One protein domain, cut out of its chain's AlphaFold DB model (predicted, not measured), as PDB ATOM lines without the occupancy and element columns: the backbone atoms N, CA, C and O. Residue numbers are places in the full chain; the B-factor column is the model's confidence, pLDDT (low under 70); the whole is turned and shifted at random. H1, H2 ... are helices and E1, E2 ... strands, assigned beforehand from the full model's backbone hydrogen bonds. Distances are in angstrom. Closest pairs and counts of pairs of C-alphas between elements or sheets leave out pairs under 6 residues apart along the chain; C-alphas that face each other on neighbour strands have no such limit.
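Overview. This is residues 7 to 151 of the 160 residues of an uncharacterized protein of Chromatiaceae bacterium (UniProt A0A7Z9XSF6). A twisted sheet of five strands, E1 to E5, is covered on one face by two helices side by side, H3 and H4, while the short H6 sits over part of the opposite face. H2 and H6 come in at the end of the sheet where E2 begins and E3 ends, and H1 lies beyond that end, near both. The 145 printed residues run H1 H2 H3 E1 E2 E3 E4 E5 H4 H5 H6, six named helices and five named strands; the sheet's order is E1 E2 E3 E4 E5, antiparallel, and the class is mixed. The whole is compact, with a radius of gyration of the C-alphas of 15.0 A and spans of 44 by 30 by 28 A.

Arrangement. Begin with the sheet: E1, residues 49 to 52, E2, 61 to 68, E3, 71 to 78, E4, 83 to 91, and E5, 94 to 97, form a meander, each strand the antiparallel neighbour of the one before, in four hairpins. Look for N 51 and O 65 at 2.9 A between E1 and E2, N 64 and O 75 at 2.9 A between E2 and E3, N 76 and O 85 at 3.0 A between E3 and E4, and N 88 and O 96 at 2.8 A between E4 and E5. H4, residues 105 to 116, is on the sheet over E3 at a height of 9.5 A and runs along the strands, at 14 degrees to E3 on the local plane. On the same face H3, residues 38 to 45, lies over E1 and only just not over E2, where 2 of its C-alphas fall. H4 touches H3 with residues 110 to 114 alone, closest at the C-alphas of Leu 44 and Ile 110, 7.3 A, a shallow tilt of 15 degrees, opposite ways. On the opposite face H6, residues 145 to 149, lies over E3 at a height of 9.2 A. H5, residues 124 to 127, and H6 only just touch, with 3 pairs of C-alphas within 8 A, the closest being Leu 127 and Tyr 146, 4.7 A. H2, residues 26 to 34, only grazes the sheet with residues 28 to 32. H1, residues 7 to 17, is close to H6 but not clearly touching, with the C-alphas of Ile 13 and Ala 148 closest at 6.8 A. Every O i to N i+4 pair is within hydrogen-bond range in H1, H3, H4 and H6, and 4 of 5 are in H2; H5 is too short for such a pair.

Along the chain. Find C-alpha 7 at (13.422, 29.521, -85.722), where H1 begins its 15.5 A. From C-alpha 83 at (9.895, 15.771, -90.681), E4 runs 25.2 A; E3 measures 23.0 A, E2 22.3 A and H4 16.2 A. H6 ends at C-alpha 149, (15.942, 14.791, -85.948).

Size, cuts and confidence. The C-alphas of Glu 21 and Ser 69 are the two farthest apart, at 44.3 A. The printed part has no cut, and its long link is H5 to H6, residues 128 to 144. Mean pLDDT of the printed part is 94.5; residue 7 alone is under 70.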
ATOM      1  N   HIS A   7      13.870  29.431 -87.117       56.53
ATOM      2  CA  HIS A   7      13.422  29.521 -85.722       56.53
ATOM      3  C   HIS A   7      12.510  28.337 -85.370       56.53
ATOM      4  O   HIS A   7      12.652  27.766 -84.297       56.53
ATOM      5  N   ASP A   8      11.709  27.866 -86.329       81.00
ATOM      6  CA  ASP A   8      10.734  26.800 -86.103       81.00
ATOM      7  C   ASP A   8      11.388  25.444 -85.776       81.00
ATOM      8  O   ASP A   8      11.001  24.801 -84.799       81.00
ATOM      9  N   LEU A   9      12.421  25.025 -86.520       90.56
ATOM     10  CA  LEU A   9      13.103  23.741 -86.284       90.56
ATOM     11  C   LEU A   9      13.891  23.716 -84.969       90.56
ATOM     12  O   LEU A   9      13.769  22.769 -84.191       90.56
ATOM     13  N   LEU A  10      14.668  24.765 -84.684       90.56
ATOM     14  CA  LEU A  10      15.404  24.853 -83.420       90.56
ATOM     15  C   LEU A  10      14.456  24.898 -82.217       90.56
ATOM     16  O   LEU A  10      14.769  24.322 -81.175       90.56
ATOM     17  N   ASP A  11      13.293  25.535 -82.354       91.50
ATOM     18  CA  ASP A  11      12.278  25.554 -81.305       91.50
ATOM     19  C   ASP A  11      11.600  24.188 -81.139       91.50
ATOM     20  O   ASP A  11      11.283  23.793 -80.017       91.50
ATOM     21  N   VAL A  12      11.388  23.421 -82.214       93.69
ATOM     22  CA  VAL A  12      10.949  22.016 -82.117       93.69
ATOM     23  C   VAL A  12      11.977  21.168 -81.366       93.69
ATOM     24  O   VAL A  12      11.599  20.461 -80.429       93.69
ATOM     25  N   ILE A  13      13.259  21.272 -81.724       95.31
ATOM     26  CA  ILE A  13      14.351  20.530 -81.076       95.31
ATOM     27  C   ILE A  13      14.401  20.881 -79.585       95.31
ATOM     28  O   ILE A  13      14.259  20.007 -78.732       95.31
ATOM     29  N   LYS A  14      14.495  22.172 -79.246       93.75
ATOM     30  CA  LYS A  14      14.547  22.635 -77.848       93.75
ATOM     31  C   LYS A  14      13.335  22.191 -77.032       93.75
ATOM     32  O   LYS A  14      13.499  21.794 -75.882       93.75
ATOM     33  N   ARG A  15      12.123  22.252 -77.598       93.81
ATOM     34  CA  ARG A  15      10.895  21.851 -76.888       93.81
ATOM     35  C   ARG A  15      10.858  20.356 -76.585       93.81
ATOM     36  O   ARG A  15      10.442  19.993 -75.488       93.81
ATOM     37  N   ASN A  16      11.286  19.509 -77.521       94.69
ATOM     38  CA  ASN A  16      11.264  18.057 -77.331       94.69
ATOM     39  C   ASN A  16      12.383  17.578 -76.398       94.69
ATOM     40  O   ASN A  16      12.104  16.837 -75.457       94.69
ATOM     41  N   TYR A  17      13.612  18.064 -76.600       96.12
ATOM     42  CA  TYR A  17      14.764  17.696 -75.773       96.12
ATOM     43  C   TYR A  17      14.794  18.390 -74.407       96.12
ATOM     44  O   TYR A  17      15.531  17.956 -73.525       96.12
ATOM     45  N   LYS A  18      14.013  19.462 -74.213       94.56
ATOM     46  CA  LYS A  18      13.934  20.328 -73.014       94.56
ATOM     47  C   LYS A  18      15.216  21.102 -72.678       94.56
ATOM     48  O   LYS A  18      15.135  22.251 -72.251       94.56
ATOM     49  N   SER A  19      16.387  20.506 -72.867       95.19
ATOM     50  CA  SER A  19      17.703  21.118 -72.710       95.19
ATOM     51  C   SER A  19      18.628  20.608 -73.804       95.19
ATOM     52  O   SER A  19      18.667  19.413 -74.064       95.19
ATOM     53  N   LEU A  20      19.390  21.504 -74.428       94.38
ATOM     54  CA  LEU A  20      20.369  21.102 -75.436       94.38
ATOM     55  C   LEU A  20      21.671  20.563 -74.815       94.38
ATOM     56  O   LEU A  20      22.345  19.752 -75.426       94.38
ATOM     57  N   GLU A  21      21.992  20.955 -73.579       95.69
ATOM     58  CA  GLU A  21      23.180  20.479 -72.847       95.69
ATOM     59  C   GLU A  21      22.923  19.165 -72.091       95.69
ATOM     60  O   GLU A  21      23.843  18.403 -71.788       95.69
ATOM     61  N   ARG A  22      21.659  18.924 -71.717       95.56
ATOM     62  CA  ARG A  22      21.196  17.740 -70.979       95.56
ATOM     63  C   ARG A  22      19.892  17.220 -71.595       95.56
ATOM     64  O   ARG A  22      18.847  17.339 -70.949       95.56
ATOM     65  N   PRO A  23      19.934  16.714 -72.839       95.81
ATOM     66  CA  PRO A  23      18.737  16.292 -73.560       95.81
ATOM     67  C   PRO A  23      17.924  15.220 -72.842       95.81
ATOM     68  O   PRO A  23      18.450  14.269 -72.265       95.81
ATOM     69  N   ASP A  24      16.607  15.374 -72.932       95.19
ATOM     70  CA  ASP A  24      15.614  14.389 -72.528       95.19
ATOM     71  C   ASP A  24      15.144  13.593 -73.755       95.19
ATOM     72  O   ASP A  24      14.449  14.125 -74.620       95.19
ATOM     73  N   PHE A  25      15.488  12.305 -73.801       94.06
ATOM     74  CA  PHE A  25      15.108  11.376 -74.873       94.06
ATOM     75  C   PHE A  25      13.807  10.607 -74.598       94.06
ATOM     76  O   PHE A  25      13.425   9.722 -75.359       94.06
ATOM     77  N   SER A  26      13.061  10.933 -73.537       92.19
ATOM     78  CA  SER A  26      11.808  10.233 -73.202       92.19
ATOM     79  C   SER A  26      10.731  10.333 -74.289       92.19
ATOM     80  O   SER A  26       9.733   9.615 -74.229       92.19
ATOM     81  N   PHE A  27      10.882  11.231 -75.270       92.44
ATOM     82  CA  PHE A  27       9.998  11.284 -76.434       92.44
ATOM     83  C   PHE A  27      10.170  10.077 -77.363       92.44
ATOM     84  O   PHE A  27       9.183   9.690 -77.981       92.44
ATOM     85  N   VAL A  28      11.352   9.451 -77.410       92.44
ATOM     86  CA  VAL A  28      11.636   8.289 -78.267       92.44
ATOM     87  C   VAL A  28      10.741   7.116 -77.878       92.44
ATOM     88  O   VAL A  28       9.966   6.610 -78.688       92.44
ATOM     89  N   SER A  29      10.741   6.745 -76.594       89.38
ATOM     90  CA  SER A  29       9.901   5.649 -76.096       89.38
ATOM     91  C   SER A  29       8.404   5.930 -76.270       89.38
ATOM     92  O   SER A  29       7.640   5.034 -76.638       89.38
ATOM     93  N   ARG A  30       7.976   7.190 -76.080       90.50
ATOM     94  CA  ARG A  30       6.594   7.614 -76.359       90.50
ATOM     95  C   ARG A  30       6.243   7.456 -77.837       90.50
ATOM     96  O   ARG A  30       5.185   6.905 -78.137       90.50
ATOM     97  N   ALA A  31       7.112   7.901 -78.740       91.81
ATOM     98  CA  ALA A  31       6.889   7.802 -80.177       91.81
ATOM     99  C   ALA A  31       6.744   6.338 -80.608       91.81
ATOM    100  O   ALA A  31       5.719   5.999 -81.203       91.81
ATOM    101  N   ILE A  32       7.673   5.461 -80.210       88.75
ATOM    102  CA  ILE A  32       7.636   4.016 -80.511       88.75
ATOM    103  C   ILE A  32       6.309   3.388 -80.065       88.75
ATOM    104  O   ILE A  32       5.670   2.659 -80.821       88.75
ATOM    105  N   SER A  33       5.832   3.722 -78.861       88.38
ATOM    106  CA  SER A  33       4.570   3.174 -78.344       88.38
ATOM    107  C   SER A  33       3.316   3.647 -79.096       88.38
ATOM    108  O   SER A  33       2.288   2.973 -79.063       88.38
ATOM    109  N   SER A  34       3.385   4.801 -79.768       87.62
ATOM    110  CA  SER A  34       2.218   5.473 -80.351       87.62
ATOM    111  C   SER A  34       1.792   4.941 -81.719       87.62
ATOM    112  O   SER A  34       0.648   5.162 -82.110       87.62
ATOM    113  N   LYS A  35       2.699   4.275 -82.452       81.31
ATOM    114  CA  LYS A  35       2.468   3.804 -83.832       81.31
ATOM    115  C   LYS A  35       1.913   4.885 -84.776       81.31
ATOM    116  O   LYS A  35       1.076   4.625 -85.639       81.31
ATOM    117  N   ALA A  36       2.373   6.127 -84.608       82.12
ATOM    118  CA  ALA A  36       1.795   7.305 -85.262       82.12
ATOM    119  C   ALA A  36       1.814   7.268 -86.805       82.12
ATOM    120  O   ALA A  36       1.072   8.022 -87.439       82.12
ATOM    121  N   TYR A  37       2.646   6.414 -87.410       91.50
ATOM    122  CA  TYR A  37       2.866   6.371 -88.856       91.50
ATOM    123  C   TYR A  37       2.323   5.106 -89.542       91.50
ATOM    124  O   TYR A  37       2.475   4.987 -90.755       91.50
ATOM    125  N   ASP A  38       1.610   4.215 -88.839       91.38
ATOM    126  CA  ASP A  38       1.110   2.938 -89.389       91.38
ATOM    127  C   ASP A  38       0.337   3.094 -90.712       91.38
ATOM    128  O   ASP A  38       0.508   2.298 -91.636       91.38
ATOM    129  N   ALA A  39      -0.494   4.135 -90.833       93.56
ATOM    130  CA  ALA A  39      -1.256   4.403 -92.055       93.56
ATOM    131  C   ALA A  39      -0.355   4.768 -93.249       93.56
ATOM    132  O   ALA A  39      -0.559   4.259 -94.348       93.56
ATOM    133  N   LEU A  40       0.669   5.599 -93.030       96.19
ATOM    134  CA  LEU A  40       1.657   5.940 -94.058       96.19
ATOM    135  C   LEU A  40       2.466   4.701 -94.459       96.19
ATOM    136  O   LEU A  40       2.648   4.450 -95.648       96.19
ATOM    137  N   ILE A  41       2.911   3.902 -93.484       97.06
ATOM    138  CA  ILE A  41       3.684   2.684 -93.757       97.06
ATOM    139  C   ILE A  41       2.849   1.665 -94.531       97.06
ATOM    140  O   ILE A  41       3.366   1.001 -95.426       97.06
ATOM    141  N   LYS A  42       1.545   1.572 -94.252       96.75
ATOM    142  CA  LYS A  42       0.631   0.763 -95.060       96.75
ATOM    143  C   LYS A  42       0.589   1.241 -96.515       96.75
ATOM    144  O   LYS A  42       0.761   0.420 -97.405       96.75
ATOM    145  N   ASN A  43       0.440   2.545 -96.753       96.81
ATOM    146  CA  ASN A  43       0.417   3.089 -98.114       96.81
ATOM    147  C   ASN A  43       1.753   2.879 -98.851       96.81
ATOM    148  O   ASN A  43       1.756   2.615-100.049       96.81
ATOM    149  N   LEU A  44       2.891   2.958 -98.148       97.44
ATOM    150  CA  LEU A  44       4.194   2.611 -98.725       97.44
ATOM    151  C   LEU A  44       4.253   1.129 -99.122       97.44
ATOM    152  O   LEU A  44       4.713   0.815-100.216       97.44
ATOM    153  N   ARG A  45       3.738   0.227 -98.277       98.12
ATOM    154  CA  ARG A  45       3.685  -1.222 -98.550       98.12
ATOM    155  C   ARG A  45       2.797  -1.603 -99.733       98.12
ATOM    156  O   ARG A  45       3.000  -2.659-100.318       98.12
ATOM    157  N   ASP A  46       1.838  -0.760-100.102       97.50
ATOM    158  CA  ASP A  46       1.017  -0.988-101.295       97.50
ATOM    159  C   ASP A  46       1.812  -0.751-102.601       97.50
ATOM    160  O   ASP A  46       1.406  -1.220-103.665       97.50
ATOM    161  N   LEU A  47       2.949  -0.041-102.538       97.50
ATOM    162  CA  LEU A  47       3.771   0.333-103.699       97.50
ATOM    163  C   LEU A  47       5.191  -0.262-103.695       97.50
ATOM    164  O   LEU A  47       5.815  -0.326-104.762       97.50
ATOM    165  N   PHE A  48       5.692  -0.650-102.521       98.50
ATOM    166  CA  PHE A  48       7.074  -1.051-102.256       98.50
ATOM    167  C   PHE A  48       7.137  -2.204-101.247       98.50
ATOM    168  O   PHE A  48       6.248  -2.365-100.414       98.50
ATOM    169  N   ASP A  49       8.248  -2.935-101.250       98.38
ATOM    170  CA  ASP A  49       8.620  -3.781-100.117       98.38
ATOM    171  C   ASP A  49       9.189  -2.886 -99.002       98.38
ATOM    172  O   ASP A  49      10.052  -2.048 -99.270       98.38
ATOM    173  N   VAL A  50       8.688  -3.022 -97.766       98.44
ATOM    174  CA  VAL A  50       9.047  -2.139 -96.639       98.44
ATOM    175  C   VAL A  50       9.415  -2.940 -95.391       98.44
ATOM    176  O   VAL A  50       8.558  -3.609 -94.802       98.44
ATOM    177  N   GLU A  51      10.658  -2.785 -94.942       97.75
ATOM    178  CA  GLU A  51      11.215  -3.349 -93.710       97.75
ATOM    179  C   GLU A  51      11.553  -2.224 -92.725       97.75
ATOM    180  O   GLU A  51      12.146  -1.218 -93.102       97.75
ATOM    181  N   GLU A  52      11.164  -2.372 -91.458       96.44
ATOM    182  CA  GLU A  52      11.565  -1.436 -90.404       96.44
ATOM    183  C   GLU A  52      12.936  -1.835 -89.850       96.44
ATOM    184  O   GLU A  52      13.141  -2.990 -89.482       96.44
ATOM    185  N   ILE A  53      13.846  -0.866 -89.766       95.69
ATOM    186  CA  ILE A  53      15.228  -1.035 -89.294       95.69
ATOM    187  C   ILE A  53      15.578  -0.061 -88.156       95.69
ATOM    188  O   ILE A  53      16.750   0.221 -87.928       95.69
ATOM    189  N   THR A  54      14.568   0.487 -87.474       94.56
ATOM    190  CA  THR A  54      14.733   1.425 -86.354       94.56
ATOM    191  C   THR A  54      15.545   0.789 -85.212       94.56
ATOM    192  O   THR A  54      15.114  -0.206 -84.630       94.56
ATOM    193  N   ASP A  55      16.667   1.400 -84.833       92.50
ATOM    194  CA  ASP A  55      17.432   1.096 -83.621       92.50
ATOM    195  C   ASP A  55      17.162   2.162 -82.555       92.50
ATOM    196  O   ASP A  55      17.646   3.286 -82.622       92.50
ATOM    197  N   SER A  56      16.401   1.810 -81.518       85.88
ATOM    198  CA  SER A  56      16.018   2.756 -80.464       85.88
ATOM    199  C   SER A  56      17.176   3.291 -79.609       85.88
ATOM    200  O   SER A  56      16.930   4.165 -78.777       85.88
ATOM    201  N   ASN A  57      18.388   2.737 -79.730       86.50
ATOM    202  CA  ASN A  57      19.552   3.243 -79.000       86.50
ATOM    203  C   ASN A  57      20.121   4.504 -79.651       86.50
ATOM    204  O   ASN A  57      20.473   5.439 -78.934       86.50
ATOM    205  N   ASP A  58      20.161   4.526 -80.984       88.50
ATOM    206  CA  ASP A  58      20.826   5.577 -81.756       88.50
ATOM    207  C   ASP A  58      19.856   6.375 -82.637       88.50
ATOM    208  O   ASP A  58      20.177   7.485 -83.051       88.50
ATOM    209  N   ASP A  59      18.652   5.876 -82.912       93.44
ATOM    210  CA  ASP A  59      17.684   6.568 -83.754       93.44
ATOM    211  C   ASP A  59      16.707   7.423 -82.937       93.44
ATOM    212  O   ASP A  59      16.037   6.979 -82.002       93.44
ATOM    213  N   VAL A  60      16.550   8.671 -83.378       94.88
ATOM    214  CA  VAL A  60      15.473   9.584 -82.946       94.88
ATOM    215  C   VAL A  60      14.415   9.751 -84.047       94.88
ATOM    216  O   VAL A  60      13.640  10.714 -84.079       94.88
ATOM    217  N   SER A  61      14.367   8.771 -84.951       97.06
ATOM    218  CA  SER A  61      13.417   8.620 -86.049       97.06
ATOM    219  C   SER A  61      13.003   7.160 -86.210       97.06
ATOM    220  O   SER A  61      13.687   6.258 -85.745       97.06
ATOM    221  N   PHE A  62      11.877   6.922 -86.875       97.12
ATOM    222  CA  PHE A  62      11.585   5.600 -87.422       97.12
ATOM    223  C   PHE A  62      12.282   5.452 -88.765       97.12
ATOM    224  O   PHE A  62      12.146   6.339 -89.613       97.12
ATOM    225  N   ARG A  63      12.974   4.334 -88.972       97.19
ATOM    226  CA  ARG A  63      13.760   4.091 -90.182       97.19
ATOM    227  C   ARG A  63      13.237   2.873 -90.911       97.19
ATOM    228  O   ARG A  63      13.032   1.816 -90.318       97.19
ATOM    229  N   TYR A  64      13.042   3.030 -92.210       98.00
ATOM    230  CA  TYR A  64      12.506   1.985 -93.064       98.00
ATOM    231  C   TYR A  64      13.392   1.800 -94.281       98.00
ATOM    232  O   TYR A  64      13.686   2.761 -94.993       98.00
ATOM    233  N   VAL A  65      13.760   0.553 -94.551       98.12
ATOM    234  CA  VAL A  65      14.237   0.150 -95.866       98.12
ATOM    235  C   VAL A  65      13.017   0.000 -96.759       98.12
ATOM    236  O   VAL A  65      12.110  -0.778 -96.470       98.12
ATOM    237  N   VAL A  66      12.999   0.762 -97.844       98.44
ATOM    238  CA  VAL A  66      11.970   0.710 -98.880       98.44
ATOM    239  C   VAL A  66      12.643   0.216-100.150       98.44
ATOM    240  O   VAL A  66      13.682   0.745-100.533       98.44
ATOM    241  N   SER A  67      12.095  -0.794-100.816       98.00
ATOM    242  CA  SER A  67      12.691  -1.351-102.033       98.00
ATOM    243  C   SER A  67      11.658  -1.653-103.106       98.00
ATOM    244  O   SER A  67      10.509  -1.989-102.822       98.00
ATOM    245  N   LYS A  68      12.079  -1.529-104.368       97.12
ATOM    246  CA  LYS A  68      11.285  -1.908-105.539       97.12
ATOM    247  C   LYS A  68      12.208  -2.286-106.682       97.12
ATOM    248  O   LYS A  68      13.046  -1.487-107.105       97.12
ATOM    249  N   SER A  69      12.032  -3.496-107.204       92.69
ATOM    250  CA  SER A  69      12.911  -4.062-108.231       92.69
ATOM    251  C   SER A  69      14.376  -4.057-107.760       92.69
ATOM    252  O   SER A  69      14.692  -4.709-106.771       92.69
ATOM    253  N   ASN A  70      15.262  -3.310-108.430       92.06
ATOM    254  CA  ASN A  70      16.689  -3.223-108.091       92.06
ATOM    255  C   ASN A  70      17.051  -1.941-107.324       92.06
ATOM    256  O   ASN A  70      18.232  -1.655-107.147       92.06
ATOM    257  N   ASN A  71      16.057  -1.149-106.919       96.44
ATOM    258  CA  ASN A  71      16.264   0.120-106.234       96.44
ATOM    259  C   ASN A  71      15.908  -0.011-104.752       96.44
ATOM    260  O   ASN A  71      14.962  -0.719-104.388       96.44
ATOM    261  N   GLN A  72      16.649   0.708-103.913       97.88
ATOM    262  CA  GLN A  72      16.457   0.731-102.471       97.88
ATOM    263  C   GLN A  72      16.615   2.154-101.932       97.88
ATOM    264  O   GLN A  72      17.439   2.940-102.407       97.88
ATOM    265  N   TRP A  73      15.823   2.462-100.914       98.31
ATOM    266  CA  TRP A  73      15.824   3.719-100.191       98.31
ATOM    267  C   TRP A  73      15.800   3.469 -98.688       98.31
ATOM    268  O   TRP A  73      15.289   2.451 -98.222       98.31
ATOM    269  N   ILE A  74      16.306   4.439 -97.940       97.94
ATOM    270  CA  ILE A  74      16.082   4.577 -96.507       97.94
ATOM    271  C   ILE A  74      15.146   5.767 -96.324       97.94
ATOM    272  O   ILE A  74      15.464   6.883 -96.738       97.94
ATOM    273  N   VAL A  75      13.979   5.524 -95.734       98.31
ATOM    274  CA  VAL A  75      13.028   6.569 -95.349       98.31
ATOM    275  C   VAL A  75      13.110   6.746 -93.844       98.31
ATOM    276  O   VAL A  75      12.898   5.790 -93.097       98.31
ATOM    277  N   GLU A  76      13.392   7.966 -93.403       98.06
ATOM    278  CA  GLU A  76      13.529   8.293 -91.985       98.06
ATOM    279  C   GLU A  76      12.455   9.310 -91.599       98.06
ATOM    280  O   GLU A  76      12.328  10.370 -92.219       98.06
ATOM    281  N   LEU A  77      11.654   8.974 -90.587       97.94
ATOM    282  CA  LEU A  77      10.526   9.772 -90.106       97.94
ATOM    283  C   LEU A  77      10.809  10.235 -88.679       97.94
ATOM    284  O   LEU A  77      10.829   9.419 -87.756       97.94
ATOM    285  N   SER A  78      11.015  11.534 -88.480       97.06
ATOM    286  CA  SER A  78      11.397  12.074 -87.174       97.06
ATOM    287  C   SER A  78      10.355  11.770 -86.091       97.06
ATOM    288  O   SER A  78       9.142  11.812 -86.325       97.06
ATOM    289  N   MET A  79      10.828  11.506 -84.872       95.94
ATOM    290  CA  MET A  79       9.970  11.385 -83.689       95.94
ATOM    291  C   MET A  79       9.619  12.748 -83.064       95.94
ATOM    292  O   MET A  79       8.773  12.812 -82.173       95.94
ATOM    293  N   LEU A  80      10.240  13.845 -83.522       94.00
ATOM    294  CA  LEU A  80      10.034  15.199 -82.989       94.00
ATOM    295  C   LEU A  80       8.918  15.975 -83.710       94.00
ATOM    296  O   LEU A  80       8.507  17.045 -83.249       94.00
ATOM    297  N   GLY A  81       8.433  15.456 -84.840       92.38
ATOM    298  CA  GLY A  81       7.403  16.070 -85.671       92.38
ATOM    299  C   GLY A  81       7.323  15.418 -87.050       92.38
ATOM    300  O   GLY A  81       8.039  14.462 -87.334       92.38
ATOM    301  N   ARG A  82       6.468  15.954 -87.932       95.12
ATOM    302  CA  ARG A  82       6.328  15.471 -89.317       95.12
ATOM    303  C   ARG A  82       7.481  15.967 -90.196       95.12
ATOM    304  O   ARG A  82       7.269  16.726 -91.133       95.12
ATOM    305  N   TYR A  83       8.698  15.542 -89.876       96.88
ATOM    306  CA  TYR A  83       9.895  15.771 -90.681       96.88
ATOM    307  C   TYR A  83      10.369  14.450 -91.260       96.88
ATOM    308  O   TYR A  83      10.381  13.439 -90.555       96.88
ATOM    309  N   ALA A  84      10.748  14.462 -92.531       97.81
ATOM    310  CA  ALA A  84      11.241  13.278 -93.210       97.81
ATOM    311  C   ALA A  84      12.511  13.567 -94.006       97.81
ATOM    312  O   ALA A  84      12.741  14.686 -94.478       97.81
ATOM    313  N   THR A  85      13.303  12.521 -94.193       97.75
ATOM    314  CA  THR A  85      14.356  12.464 -95.202       97.75
ATOM    315  C   THR A  85      14.266  11.140 -95.954       97.75
ATOM    316  O   THR A  85      13.770  10.139 -95.431       97.75
ATOM    317  N   VAL A  86      14.695  11.159 -97.213       98.12
ATOM    318  CA  VAL A  86      14.730   9.987 -98.086       98.12
ATOM    319  C   VAL A  86      16.133   9.890 -98.657       98.12
ATOM    320  O   VAL A  86      16.624  10.826 -99.289       98.12
ATOM    321  N   LEU A  87      16.776   8.753 -98.432       97.56
ATOM    322  CA  LEU A  87      18.119   8.460 -98.902       97.56
ATOM    323  C   LEU A  87      18.020   7.351 -99.941       97.56
ATOM    324  O   LEU A  87      17.513   6.279 -99.633       97.56
ATOM    325  N   ARG A  88      18.496   7.570-101.162       97.25
ATOM    326  CA  ARG A  88      18.647   6.485-102.132       97.25
ATOM    327  C   ARG A  88      19.935   5.732-101.833       97.25
ATOM    328  O   ARG A  88      20.983   6.349-101.664       97.25
ATOM    329  N   VAL A  89      19.865   4.407-101.819       96.88
ATOM    330  CA  VAL A  89      21.037   3.536-101.721       96.88
ATOM    331  C   VAL A  89      21.610   3.345-103.123       96.88
ATOM    332  O   VAL A  89      20.941   2.806-104.002       96.88
ATOM    333  N   LEU A  90      22.838   3.815-103.347       94.31
ATOM    334  CA  LEU A  90      23.528   3.687-104.638       94.31
ATOM    335  C   LEU A  90      24.279   2.356-104.737       94.31
ATOM    336  O   LEU A  90      24.274   1.694-105.770       94.31
ATOM    337  N   GLN A  91      24.921   1.976-103.637       91.38
ATOM    338  CA  GLN A  91      25.636   0.721-103.431       91.38
ATOM    339  C   GLN A  91      25.782   0.496-101.914       91.38
ATOM    340  O   GLN A  91      25.527   1.426-101.142       91.38
ATOM    341  N   PRO A  92      26.191  -0.699-101.446       86.31
ATOM    342  CA  PRO A  92      26.371  -0.947-100.019       86.31
ATOM    343  C   PRO A  92      27.264   0.114 -99.358       86.31
ATOM    344  O   PRO A  92      28.398   0.328 -99.783       86.31
ATOM    345  N   GLY A  93      26.732   0.789 -98.337       85.69
ATOM    346  CA  GLY A  93      27.427   1.846 -97.595       85.69
ATOM    347  C   GLY A  93      27.417   3.236 -98.241       85.69
ATOM    348  O   GLY A  93      27.880   4.173 -97.605       85.69
ATOM    349  N   GLN A  94      26.870   3.402 -99.451       93.44
ATOM    350  CA  GLN A  94      26.802   4.697-100.129       93.44
ATOM    351  C   GLN A  94      25.355   5.120-100.375       93.44
ATOM    352  O   GLN A  94      24.596   4.428-101.062       93.44
ATOM    353  N   THR A  95      24.996   6.299 -99.866       96.06
ATOM    354  CA  THR A  95      23.663   6.876-100.058       96.06
ATOM    355  C   THR A  95      23.711   8.293-100.616       96.06
ATOM    356  O   THR A  95      24.686   9.023-100.435       96.06
ATOM    357  N   GLU A  96      22.638   8.692-101.293       95.88
ATOM    358  CA  GLU A  96      22.406  10.071-101.718       95.88
ATOM    359  C   GLU A  96      21.068  10.587-101.188       95.88
ATOM    360  O   GLU A  96      20.079   9.858-101.139       95.88
ATOM    361  N   LEU A  97      21.017  11.865-100.809       96.94
ATOM    362  CA  LEU A  97      19.767  12.501-100.407       96.94
ATOM    363  C   LEU A  97      18.864  12.706-101.630       96.94
ATOM    364  O   LEU A  97      19.251  13.376-102.592       96.94
ATOM    365  N   VAL A  98      17.639  12.192-101.570       96.81
ATOM    366  CA  VAL A  98      16.638  12.393-102.617       96.81
ATOM    367  C   VAL A  98      16.062  13.803-102.511       96.81
ATOM    368  O   VAL A  98      15.508  14.212-101.490       96.81
ATOM    369  N   SER A  99      16.177  14.566-103.597       93.06
ATOM    370  CA  SER A  99      15.586  15.902-103.702       93.06
ATOM    371  C   SER A  99      14.076  15.823-103.915       93.06
ATOM    372  O   SER A  99      13.603  15.021-104.719       93.06
ATOM    373  N   GLN A 100      13.321  16.744-103.309       91.69
ATOM    374  CA  GLN A 100      11.886  16.907-103.591       91.69
ATOM    375  C   GLN A 100      11.594  17.157-105.086       91.69
ATOM    376  O   GLN A 100      10.520  16.817-105.569       91.69
ATOM    377  N   ASN A 101      12.553  17.726-105.830       90.81
ATOM    378  CA  ASN A 101      12.435  18.010-107.268       90.81
ATOM    379  C   ASN A 101      12.973  16.873-108.159       90.81
ATOM    380  O   ASN A 101      13.300  17.098-109.325       90.81
ATOM    381  N   THR A 102      13.126  15.667-107.611       93.81
ATOM    382  CA  THR A 102      13.552  14.475-108.353       93.81
ATOM    383  C   THR A 102      12.671  14.202-109.578       93.81
ATOM    384  O   THR A 102      11.457  14.428-109.580       93.81
ATOM    385  N   SER A 103      13.284  13.708-110.655       93.00
ATOM    386  CA  SER A 103      12.583  13.267-111.863       93.00
ATOM    387  C   SER A 103      12.274  11.767-111.861       93.00
ATOM    388  O   SER A 103      11.412  11.352-112.641       93.00
ATOM    389  N   ALA A 104      12.930  10.984-110.995       95.06
ATOM    390  CA  ALA A 104      12.788   9.534-110.930       95.06
ATOM    391  C   ALA A 104      11.382   9.138-110.435       95.06
ATOM    392  O   ALA A 104      10.934   9.684-109.424       95.06
ATOM    393  N   PRO A 105      10.671   8.222-111.123       95.00
ATOM    394  CA  PRO A 105       9.296   7.861-110.774       95.00
ATOM    395  C   PRO A 105       9.140   7.350-109.339       95.00
ATOM    396  O   PRO A 105       8.297   7.848-108.605       95.00
ATOM    397  N   GLU A 106       9.990   6.421-108.909       96.56
ATOM    398  CA  GLU A 106       9.878   5.803-107.587       96.56
ATOM    399  C   GLU A 106      10.194   6.786-106.458       96.56
ATOM    400  O   GLU A 106       9.528   6.776-105.425       96.56
ATOM    401  N   ASP A 107      11.156   7.689-106.667       97.19
ATOM    402  CA  ASP A 107      11.388   8.770-105.712       97.19
ATOM    403  C   ASP A 107      10.147   9.656-105.591       97.19
ATOM    404  O   ASP A 107       9.762  10.023-104.486       97.19
ATOM    405  N   LYS A 108       9.509  10.007-106.718       97.25
ATOM    406  CA  LYS A 108       8.295  10.829-106.710       97.25
ATOM    407  C   LYS A 108       7.167  10.147-105.955       97.25
ATOM    408  O   LYS A 108       6.459  10.846-105.239       97.25
ATOM    409  N   ASP A 109       7.012   8.834-106.085       97.56
ATOM    410  CA  ASP A 109       5.996   8.079-105.351       97.56
ATOM    411  C   ASP A 109       6.225   8.192-103.831       97.56
ATOM    412  O   ASP A 109       5.307   8.548-103.090       97.56
ATOM    413  N   ILE A 110       7.465   7.985-103.364       98.19
ATOM    414  CA  ILE A 110       7.827   8.108-101.939       98.19
ATOM    415  C   ILE A 110       7.611   9.547-101.449       98.19
ATOM    416  O   ILE A 110       6.951   9.776-100.435       98.19
ATOM    417  N   ILE A 111       8.144  10.530-102.177       98.12
ATOM    418  CA  ILE A 111       8.036  11.955-101.842       98.12
ATOM    419  C   ILE A 111       6.563  12.392-101.807       98.12
ATOM    420  O   ILE A 111       6.161  13.096-100.882       98.12
ATOM    421  N   SER A 112       5.743  11.953-102.763       97.12
ATOM    422  CA  SER A 112       4.317  12.303-102.819       97.12
ATOM    423  C   SER A 112       3.563  11.742-101.618       97.12
ATOM    424  O   SER A 112       2.853  12.495-100.957       97.12
ATOM    425  N   LEU A 113       3.796  10.476-101.252       97.50
ATOM    426  CA  LEU A 113       3.188   9.875-100.060       97.50
ATOM    427  C   LEU A 113       3.549  10.632 -98.775       97.50
ATOM    428  O   LEU A 113       2.687  10.848 -97.919       97.50
ATOM    429  N   LEU A 114       4.805  11.060 -98.638       97.94
ATOM    430  CA  LEU A 114       5.250  11.872 -97.504       97.94
ATOM    431  C   LEU A 114       4.532  13.230 -97.464       97.94
ATOM    432  O   LEU A 114       3.993  13.611 -96.423       97.94
ATOM    433  N   LEU A 115       4.471  13.938 -98.595       96.44
ATOM    434  CA  LEU A 115       3.819  15.249 -98.698       96.44
ATOM    435  C   LEU A 115       2.303  15.171 -98.456       96.44
ATOM    436  O   LEU A 115       1.754  16.001 -97.730       96.44
ATOM    437  N   GLU A 116       1.626  14.160 -99.000       95.94
ATOM    438  CA  GLU A 116       0.199  13.893 -98.763       95.94
ATOM    439  C   GLU A 116      -0.092  13.621 -97.281       95.94
ATOM    440  O   GLU A 116      -1.135  14.015 -96.755       95.94
ATOM    441  N   ASN A 117       0.871  13.021 -96.576       95.69
ATOM    442  CA  ASN A 117       0.842  12.824 -95.130       95.69
ATOM    443  C   ASN A 117       1.446  14.006 -94.352       95.69
ATOM    444  O   ASN A 117       1.781  13.859 -93.175       95.69
ATOM    445  N   GLN A 118       1.540  15.188 -94.967       95.06
ATOM    446  CA  GLN A 118       1.937  16.448 -94.329       95.06
ATOM    447  C   GLN A 118       3.346  16.422 -93.717       95.06
ATOM    448  O   GLN A 118       3.600  17.118 -92.732       95.06
ATOM    449  N   PHE A 119       4.257  15.616 -94.265       96.19
ATOM    450  CA  PHE A 119       5.664  15.678 -93.887       96.19
ATOM    451  C   PHE A 119       6.369  16.842 -94.577       96.19
ATOM    452  O   PHE A 119       6.243  17.047 -95.784       96.19
ATOM    453  N   GLU A 120       7.171  17.575 -93.811       95.94
ATOM    454  CA  GLU A 120       8.195  18.451 -94.354       95.94
ATOM    455  C   GLU A 120       9.439  17.617 -94.677       95.94
ATOM    456  O   GLU A 120      10.090  17.065 -93.788       95.94
ATOM    457  N   ILE A 121       9.778  17.529 -95.962       96.31
ATOM    458  CA  ILE A 121      10.974  16.816 -96.417       96.31
ATOM    459  C   ILE A 121      12.150  17.792 -96.399       96.31
ATOM    460  O   ILE A 121      12.140  18.796 -97.114       96.31
ATOM    461  N   LEU A 122      13.156  17.531 -95.571       94.50
ATOM    462  CA  LEU A 122      14.245  18.481 -95.353       94.50
ATOM    463  C   LEU A 122      15.346  18.326 -96.408       94.50
ATOM    464  O   LEU A 122      15.829  17.231 -96.680       94.50
ATOM    465  N   GLY A 123      15.752  19.450 -97.003       92.88
ATOM    466  CA  GLY A 123      16.879  19.505 -97.930       92.88
ATOM    467  C   GLY A 123      18.230  19.473 -97.216       92.88
ATOM    468  O   GLY A 123      18.337  19.782 -96.028       92.88
ATOM    469  N   LYS A 124      19.284  19.149 -97.973       94.69
ATOM    470  CA  LYS A 124      20.670  19.061 -97.483       94.69
ATOM    471  C   LYS A 124      21.125  20.335 -96.764       94.69
ATOM    472  O   LYS A 124      21.735  20.266 -95.706       94.69
ATOM    473  N   ASP A 125      20.785  21.500 -97.308       93.88
ATOM    474  CA  ASP A 125      21.109  22.815 -96.748       93.88
ATOM    475  C   ASP A 125      20.483  23.069 -95.370       93.88
ATOM    476  O   ASP A 125      21.047  23.816 -94.573       93.88
ATOM    477  N   LYS A 126      19.321  22.467 -95.083       94.25
ATOM    478  CA  LYS A 126      18.690  22.498 -93.759       94.25
ATOM    479  C   LYS A 126      19.282  21.444 -92.834       94.25
ATOM    480  O   LYS A 126      19.596  21.761 -91.692       94.25
ATOM    481  N   LEU A 127      19.431  20.216 -93.328       96.44
ATOM    482  CA  LEU A 127      19.916  19.079 -92.548       96.44
ATOM    483  C   LEU A 127      21.337  19.299 -92.018       96.44
ATOM    484  O   LEU A 127      21.606  18.941 -90.880       96.44
ATOM    485  N   GLU A 128      22.211  19.943 -92.794       96.94
ATOM    486  CA  GLU A 128      23.600  20.220 -92.398       96.94
ATOM    487  C   GLU A 128      23.765  21.452 -91.485       96.94
ATOM    488  O   GLU A 128      24.891  21.822 -91.154       96.94
ATOM    489  N   GLN A 129      22.682  22.123 -91.069       96.25
ATOM    490  CA  GLN A 129      22.800  23.302 -90.202       96.25
ATOM    491  C   GLN A 129      23.247  22.900 -88.790       96.25
ATOM    492  O   GLN A 129      22.566  22.081 -88.172       96.25
ATOM    493  N   PRO A 130      24.326  23.491 -88.242       96.62
ATOM    494  CA  PRO A 130      24.816  23.145 -86.912       96.62
ATOM    495  C   PRO A 130      23.786  23.394 -85.809       96.62
ATOM    496  O   PRO A 130      23.061  24.395 -85.825       96.62
ATOM    497  N   VAL A 131      23.773  22.511 -84.811       94.56
ATOM    498  CA  VAL A 131      22.940  22.622 -83.613       94.56
ATOM    499  C   VAL A 131      23.823  22.370 -82.400       94.56
ATOM    500  O   VAL A 131      24.475  21.343 -82.308       94.56
ATOM    501  N   ALA A 132      23.798  23.283 -81.430       94.44
ATOM    502  CA  ALA A 132      24.494  23.106 -80.156       94.44
ATOM    503  C   ALA A 132      23.725  22.143 -79.228       94.44
ATOM    504  O   ALA A 132      23.306  22.541 -78.146       94.44
ATOM    505  N   LEU A 133      23.448  20.925 -79.701       95.88
ATOM    506  CA  LEU A 133      22.810  19.833 -78.968       95.88
ATOM    507  C   LEU A 133      23.898  18.828 -78.596       95.88
ATOM    508  O   LEU A 133      24.654  18.391 -79.450       95.88
ATOM    509  N   LYS A 134      23.989  18.467 -77.322       95.94
ATOM    510  CA  LYS A 134      24.914  17.439 -76.867       95.94
ATOM    511  C   LYS A 134      24.260  16.077 -77.021       95.94
ATOM    512  O   LYS A 134      23.289  15.817 -76.323       95.94
ATOM    513  N   LEU A 135      24.797  15.219 -77.872       94.81
ATOM    514  CA  LEU A 135      24.343  13.836 -77.997       94.81
ATOM    515  C   LEU A 135      25.349  12.864 -77.353       94.81
ATOM    516  O   LEU A 135      26.342  13.309 -76.769       94.81
ATOM    517  N   PHE A 136      25.046  11.564 -77.336       93.31
ATOM    518  CA  PHE A 136      25.902  10.566 -76.688       93.31
ATOM    519  C   PHE A 136      27.020  10.084 -77.606       93.31
ATOM    520  O   PHE A 136      28.142   9.907 -77.132       93.31
ATOM    521  N   ASN A 137      26.700   9.883 -78.883       94.56
ATOM    522  CA  ASN A 137      27.572   9.231 -79.858       94.56
ATOM    523  C   ASN A 137      28.074  10.189 -80.953       94.56
ATOM    524  O   ASN A 137      28.973   9.819 -81.702       94.56
ATOM    525  N   THR A 138      27.548  11.416 -81.007       95.19
ATOM    526  CA  THR A 138      27.966  12.490 -81.924       95.19
ATOM    527  C   THR A 138      28.843  13.529 -81.220       95.19
ATOM    528  O   THR A 138      28.487  14.031 -80.149       95.19
ATOM    529  N   GLU A 139      29.952  13.923 -81.848       95.19
ATOM    530  CA  GLU A 139      30.805  14.998 -81.340       95.19
ATOM    531  C   GLU A 139      30.114  16.375 -81.480       95.19
ATOM    532  O   GLU A 139      29.365  16.622 -82.439       95.19
ATOM    533  N   PRO A 140      30.336  17.326 -80.551       93.25
ATOM    534  CA  PRO A 140      29.647  18.620 -80.566       93.25
ATOM    535  C   PRO A 140      29.803  19.414 -81.874       93.25
ATOM    536  O   PRO A 140      28.865  20.084 -82.303       93.25
ATOM    537  N   GLU A 141      30.966  19.346 -82.523       93.94
ATOM    538  CA  GLU A 141      31.247  20.004 -83.806       93.94
ATOM    539  C   GLU A 141      30.503  19.397 -85.002       93.94
ATOM    540  O   GLU A 141      30.282  20.089 -86.000       93.94
ATOM    541  N   ASN A 142      30.100  18.131 -84.897       95.44
ATOM    542  CA  ASN A 142      29.421  17.386 -85.952       95.44
ATOM    543  C   ASN A 142      27.898  17.414 -85.792       95.44
ATOM    544  O   ASN A 142      27.168  17.069 -86.724       95.44
ATOM    545  N   THR A 143      27.400  17.861 -84.636       96.94
ATOM    546  CA  THR A 143      25.966  17.879 -84.369       96.94
ATOM    547  C   THR A 143      25.253  18.926 -85.225       96.94
ATOM    548  O   THR A 143      25.463  20.139 -85.109       96.94
ATOM    549  N   CYS A 144      24.351  18.455 -86.083       97.38
ATOM    550  CA  CYS A 144      23.515  19.296 -86.930       97.38
ATOM    551  C   CYS A 144      22.037  18.876 -86.877       97.38
ATOM    552  O   CYS A 144      21.642  18.005 -86.099       97.38
ATOM    553  N   ILE A 145      21.186  19.545 -87.662       97.44
ATOM    554  CA  ILE A 145      19.740  19.277 -87.702       97.44
ATOM    555  C   ILE A 145      19.455  17.809 -88.030       97.44
ATOM    556  O   ILE A 145      18.510  17.253 -87.475       97.44
ATOM    557  N   TYR A 146      20.262  17.178 -88.892       97.81
ATOM    558  CA  TYR A 146      20.122  15.753 -89.176       97.81
ATOM    559  C   TYR A 146      20.213  14.918 -87.894       97.81
ATOM    560  O   TYR A 146      19.272  14.186 -87.591       97.81
ATOM    561  N   GLN A 147      21.281  15.076 -87.103       97.81
ATOM    562  CA  GLN A 147      21.436  14.271 -85.894       97.81
ATOM    563  C   GLN A 147      20.329  14.539 -84.870       97.81
ATOM    564  O   GLN A 147      19.773  13.621 -84.275       97.81
ATOM    565  N   ALA A 148      19.926  15.803 -84.729       97.19
ATOM    566  CA  ALA A 148      18.855  16.185 -83.815       97.19
ATOM    567  C   ALA A 148      17.467  15.627 -84.197       97.19
ATOM    568  O   ALA A 148      16.572  15.606 -83.352       97.19
ATOM    569  N   LEU A 149      17.248  15.243 -85.459       97.25
ATOM    570  CA  LEU A 149      15.942  14.791 -85.948       97.25
ATOM    571  C   LEU A 149      15.883  13.314 -86.320       97.25
ATOM    572  O   LEU A 149      14.771  12.776 -86.320       97.25
ATOM    573  N   PHE A 150      17.020  12.687 -86.643       97.38
ATOM    574  CA  PHE A 150      17.042  11.340 -87.211       97.38
ATOM    575  C   PHE A 150      17.926  10.335 -86.466       97.38
ATOM    576  O   PHE A 150      17.438   9.234 -86.208       97.38
ATOM    577  N   SER A 151      19.162  10.680 -86.083       95.69
ATOM    578  CA  SER A 151      20.127   9.695 -85.560       95.69
ATOM    579  C   SER A 151      21.262  10.323 -84.738       95.69
ATOM    580  O   SER A 151      21.762  11.374 -85.103       95.69
TER     581      SER A 151